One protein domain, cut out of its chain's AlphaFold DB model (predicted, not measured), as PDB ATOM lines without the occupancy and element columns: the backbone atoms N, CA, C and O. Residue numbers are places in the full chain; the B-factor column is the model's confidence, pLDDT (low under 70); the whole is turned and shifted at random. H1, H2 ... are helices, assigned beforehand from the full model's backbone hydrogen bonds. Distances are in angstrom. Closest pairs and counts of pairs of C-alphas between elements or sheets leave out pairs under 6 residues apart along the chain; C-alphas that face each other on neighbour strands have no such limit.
ATOM      1  N   ARG A   2     169.000 228.871 129.421       79.38
ATOM      2  CA  ARG A   2     170.055 229.133 130.437       79.38
ATOM      3  C   ARG A   2     170.396 227.906 131.304       79.38
ATOM      4  O   ARG A   2     171.562 227.631 131.529       79.38
ATOM      5  N   HIS A   3     169.395 227.127 131.725       80.50
ATOM      6  CA  HIS A   3     169.610 225.891 132.495       80.50
ATOM      7  C   HIS A   3     170.362 224.803 131.703       80.50
ATOM      8  O   HIS A   3     171.173 224.091 132.276       80.50
ATOM      9  N   GLN A   4     170.148 224.703 130.384       83.19
ATOM     10  CA  GLN A   4     170.883 223.769 129.518       83.19
ATOM     11  C   GLN A   4     172.345 224.192 129.385       83.19
ATOM     12  O   GLN A   4     173.235 223.362 129.536       83.19
ATOM     13  N   TYR A   5     172.593 225.492 129.190       85.69
ATOM     14  CA  TYR A   5     173.945 226.052 129.194       85.69
ATOM     15  C   TYR A   5     174.677 225.753 130.511       85.69
ATOM     16  O   TYR A   5     175.808 225.279 130.478       85.69
ATOM     17  N   LEU A   6     174.021 225.950 131.661       84.56
ATOM     18  CA  LEU A   6     174.601 225.647 132.976       84.56
ATOM     19  C   LEU A   6     174.842 224.145 133.181       84.56
ATOM     20  O   LEU A   6     175.898 223.771 133.678       84.56
ATOM     21  N   GLY A   7     173.919 223.287 132.738       83.50
ATOM     22  CA  GLY A   7     174.091 221.833 132.805       83.50
ATOM     23  C   GLY A   7     175.268 221.335 131.961       83.50
ATOM     24  O   GLY A   7     176.021 220.472 132.402       83.50
ATOM     25  N   VAL A   8     175.479 221.909 130.773       84.31
ATOM     26  CA  VAL A   8     176.664 221.617 129.947       84.31
ATOM     27  C   VAL A   8     177.928 222.198 130.586       84.31
ATOM     28  O   VAL A   8     178.936 221.503 130.663       84.31
ATOM     29  N   LYS A   9     177.867 223.422 131.131       84.69
ATOM     30  CA  LYS A   9     178.993 224.065 131.831       84.69
ATOM     31  C   LYS A   9     179.450 223.261 133.058       84.69
ATOM     32  O   LYS A   9     180.645 223.183 133.320       84.69
ATOM     33  N   GLN A  10     178.521 222.620 133.766       83.81
ATOM     34  CA  GLN A  10     178.829 221.733 134.888       83.81
ATOM     35  C   GLN A  10     179.493 220.425 134.435       83.81
ATOM     36  O   GLN A  10     180.379 219.930 135.123       83.81
ATOM     37  N   LYS A  11     179.109 219.885 133.272       84.50
ATOM     38  CA  LYS A  11     179.704 218.657 132.714       84.50
ATOM     39  C   LYS A  11     181.145 218.841 132.239       84.50
ATOM     40  O   LYS A  11     181.922 217.903 132.330       84.50
ATOM     41  N   ILE A  12     181.501 220.040 131.779       86.12
ATOM     42  CA  ILE A  12     182.866 220.373 131.332       86.12
ATOM     43  C   ILE A  12     183.750 220.945 132.453       86.12
ATOM     44  O   ILE A  12     184.843 221.451 132.183       86.12
ATOM     45  N   ARG A  13     183.276 220.922 133.706       83.00
ATOM     46  CA  ARG A  13     184.020 221.406 134.875       83.00
ATOM     47  C   ARG A  13     185.087 220.382 135.260       83.00
ATOM     48  O   ARG A  13     184.760 219.245 135.586       83.00
ATOM     49  N   VAL A  14     186.350 220.797 135.221       78.94
ATOM     50  CA  VAL A  14     187.509 219.962 135.578       78.94
ATOM     51  C   VAL A  14     187.927 220.216 137.027       78.94
ATOM     52  O   VAL A  14     188.245 219.274 137.748       78.94
ATOM     53  N   SER A  15     187.882 221.470 137.478       74.81
ATOM     54  CA  SER A  15     188.113 221.865 138.875       74.81
ATOM     55  C   SER A  15     187.180 223.012 139.267       74.81
ATOM     56  O   SER A  15     186.371 223.453 138.445       74.81
ATOM     57  N   ASP A  16     187.237 223.481 140.519       67.44
ATOM     58  CA  ASP A  16     186.268 224.466 141.005       67.44
ATOM     59  C   ASP A  16     186.221 225.748 140.150       67.44
ATOM     60  O   ASP A  16     185.127 226.278 139.949       67.44
ATOM     61  N   ASP A  17     187.342 226.114 139.521       69.62
ATOM     62  CA  ASP A  17     187.475 227.300 138.665       69.62
ATOM     63  C   ASP A  17     187.977 226.997 137.234       69.62
ATOM     64  O   ASP A  17     188.116 227.913 136.420       69.62
ATOM     65  N   GLU A  18     188.237 225.730 136.882       73.69
ATOM     66  CA  GLU A  18     188.784 225.349 135.570       73.69
ATOM     67  C   GLU A  18     187.786 224.531 134.744       73.69
ATOM     68  O   GLU A  18     187.305 223.472 135.157       73.69
ATOM     69  N   PHE A  19     187.494 225.023 133.537       82.38
ATOM     70  CA  PHE A  19     186.548 224.416 132.602       82.38
ATOM     71  C   PHE A  19     187.253 224.024 131.304       82.38
ATOM     72  O   PHE A  19     187.963 224.833 130.700       82.38
ATOM     73  N   ASN A  20     187.004 222.803 130.829       81.75
ATOM     74  CA  ASN A  20     187.465 222.355 129.521       81.75
ATOM     75  C   ASN A  20     186.534 222.902 128.430       81.75
ATOM     76  O   ASN A  20     185.593 222.247 127.985       81.75
ATOM     77  N   TRP A  21     186.794 224.138 128.008       81.81
ATOM     78  CA  TRP A  21     185.968 224.844 127.026       81.81
ATOM     79  C   TRP A  21     185.914 224.163 125.656       81.81
ATOM     80  O   TRP A  21     184.911 224.320 124.962       81.81
ATOM     81  N   SER A  22     186.947 223.402 125.276       78.44
ATOM     82  CA  SER A  22     186.951 222.625 124.029       78.44
ATOM     83  C   SER A  22     185.855 221.561 124.005       78.44
ATOM     84  O   SER A  22     185.224 221.374 122.972       78.44
ATOM     85  N   ASP A  23     185.574 220.934 125.149       82.25
ATOM     86  CA  ASP A  23     184.587 219.850 125.266       82.25
ATOM     87  C   ASP A  23     183.134 220.372 125.217       82.25
ATOM     88  O   ASP A  23     182.190 219.653 124.900       82.25
ATOM     89  N   GLY A  24     182.924 221.669 125.471       78.94
ATOM     90  CA  GLY A  24     181.587 222.274 125.500       78.94
ATOM     91  C   GLY A  24     180.856 222.241 124.154       78.94
ATOM     92  O   GLY A  24     179.626 222.155 124.132       78.94
ATOM     93  N   GLN A  25     181.589 222.280 123.038       80.94
ATOM     94  CA  GLN A  25     181.003 222.206 121.697       80.94
ATOM     95  C   GLN A  25     180.558 220.787 121.327       80.94
ATOM     96  O   GLN A  25     179.556 220.640 120.622       80.94
ATOM     97  N   ASP A  26     181.250 219.773 121.847       80.94
ATOM     98  CA  ASP A  26     180.930 218.363 121.619       80.94
ATOM     99  C   ASP A  26     179.671 217.952 122.396       80.94
ATOM    100  O   ASP A  26     178.815 217.239 121.869       80.94
ATOM    101  N   HIS A  27     179.483 218.490 123.609       81.31
ATOM    102  CA  HIS A  27     178.247 218.286 124.380       81.31
ATOM    103  C   HIS A  27     177.068 219.099 123.849       81.31
ATOM    104  O   HIS A  27     175.917 218.664 123.960       81.31
ATOM    105  N   TRP A  28     177.315 220.296 123.304       84.94
ATOM    106  CA  TRP A  28     176.250 221.121 122.743       84.94
ATOM    107  C   TRP A  28     176.750 222.088 121.665       84.94
ATOM    108  O   TRP A  28     177.444 223.065 121.932       84.94
ATOM    109  N   THR A  29     176.290 221.888 120.430       82.56
ATOM    110  CA  THR A  29     176.745 222.639 119.242       82.56
ATOM    111  C   THR A  29     176.528 224.152 119.318       82.56
ATOM    112  O   THR A  29     177.237 224.917 118.667       82.56
ATOM    113  N   ASN A  30     175.566 224.613 120.121       86.25
ATOM    114  CA  ASN A  30     175.297 226.038 120.319       86.25
ATOM    115  C   ASN A  30     175.987 226.624 121.561       86.25
ATOM    116  O   ASN A  30     175.815 227.809 121.835       86.25
ATOM    117  N   PHE A  31     176.783 225.848 122.298       84.62
ATOM    118  CA  PHE A  31     177.362 226.259 123.579       84.62
ATOM    119  C   PHE A  31     178.127 227.591 123.509       84.62
ATOM    120  O   PHE A  31     177.900 228.461 124.348       84.62
ATOM    121  N   PHE A  32     178.940 227.817 122.469       82.50
ATOM    122  CA  PHE A  32     179.672 229.080 122.290       82.50
ATOM    123  C   PHE A  32     178.770 230.288 122.008       82.50
ATOM    124  O   PHE A  32     179.017 231.364 122.542       82.50
ATOM    125  N   LYS A  33     177.680 230.110 121.250       84.19
ATOM    126  CA  LYS A  33     176.698 231.185 121.012       84.19
ATOM    127  C   LYS A  33     176.001 231.587 122.309       84.19
ATOM    128  O   LYS A  33     175.717 232.751 122.547       84.19
ATOM    129  N   TYR A  34     175.738 230.605 123.167       83.00
ATOM    130  CA  TYR A  34     175.137 230.846 124.473       83.00
ATOM    131  C   TYR A  34     176.146 231.426 125.472       83.00
ATOM    132  O   TYR A  34     175.764 232.264 126.281       83.00
ATOM    133  N   LYS A  35     177.431 231.070 125.374       83.12
ATOM    134  CA  LYS A  35     178.509 231.725 126.127       83.12
ATOM    135  C   LYS A  35     178.606 233.219 125.799       83.12
ATOM    136  O   LYS A  35     178.748 234.018 126.714       83.12
ATOM    137  N   GLU A  36     178.487 233.599 124.527       83.75
ATOM    138  CA  GLU A  36     178.505 235.008 124.100       83.75
ATOM    139  C   GLU A  36     177.331 235.811 124.684       83.75
ATOM    140  O   GLU A  36     177.505 236.946 125.116       83.75
ATOM    141  N   VAL A  37     176.144 235.200 124.760       82.50
ATOM    142  CA  VAL A  37     174.923 235.859 125.252       82.50
ATOM    143  C   VAL A  37     174.851 235.913 126.780       82.50
ATOM    144  O   VAL A  37     174.417 236.917 127.339       82.50
ATOM    145  N   PHE A  38     175.225 234.832 127.468       75.88
ATOM    146  CA  PHE A  38     175.111 234.740 128.927       75.88
ATOM    147  C   PHE A  38     176.385 235.179 129.660       75.88
ATOM    148  O   PHE A  38     176.320 235.443 130.859       75.88
ATOM    149  N   GLY A  39     177.514 235.298 128.959       73.88
ATOM    150  CA  GLY A  39     178.819 235.583 129.545       73.88
ATOM    151  C   GLY A  39     179.387 234.399 130.332       73.88
ATOM    152  O   GLY A  39     178.791 233.321 130.418       73.88
ATOM    153  N   ASP A  40     180.551 234.604 130.948       67.44
ATOM    154  CA  ASP A  40     181.139 233.654 131.894       67.44
ATOM    155  C   ASP A  40     180.393 233.716 133.235       67.44
ATOM    156  O   ASP A  40     180.897 234.202 134.236       67.44
ATOM    157  N   VAL A  41     179.150 233.225 133.246       65.81
ATOM    158  CA  VAL A  41     178.323 233.134 134.459       65.81
ATOM    159  C   VAL A  41     179.025 232.239 135.475       65.81
ATOM    160  O   VAL A  41     179.155 231.040 135.221       65.81
TER     161      VAL A  41
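This is residues 2 to 41 of the 327 residues of an uncharacterized protein of Thalictrum thalictroides (UniProt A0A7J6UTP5). Two helices, H1 and H3, are set steeply to each other, and a very short third helix, H2, lies just before H3 in the chain, the three centres making a small triangle. A long loop, residues 12 to 23, swings away from the last residue of H1 and folds back to H2. The printed part has 40 residues with three named helices, in the order H1, H2, H3, and no named strand; its class is all helix. It is compact, with a radius of gyration of the C-alphas of 9.1 A, and rounded, spanning 23 by 20 by 15 A.

H1, residues 2 to 11, begins at C-alpha 2 (170.055, 229.133, 130.437) and is 14.4 A long from first to last C-alpha. H2, residues 24 to 27, begins at C-alpha 24 (181.587, 222.274, 125.500). H3, residues 31 to 38, is 10.3 A long and ends at C-alpha 38 (175.111, 234.740, 128.927).

H1 touches H3 at a steep tilt of 53 degrees, and they run opposite ways; their closest C-alphas, those of Tyr 5 and Phe 31, are 6.6 A apart. H1 and H2 only just touch, with 3 pairs of C-alphas within 8 A, the closest those of Val 8 and Gly 24 at 6.7 A. H2 and H3 touch only at the corner by their link, where the C-alphas of Gln 25 and Phe 31, their closest, are 5.8 A apart. In H1 and H3 every O i to N i+4 pair is within hydrogen-bond range; H2, with 4 residues, is too short for such a pair, and its 1 pair of O i and N i+3 is not within range.

The two C-alphas farthest apart, those of Asp 16 and Thr 29, are 23.8 A apart. The printed part has no cut. The link from H1 to H2 is long, with 12 residues, and the link from H2 to H3 is tight, with 3. The mean pLDDT of the printed part is 80.4; residues 16 to 17 and 40 to 41 are under 70.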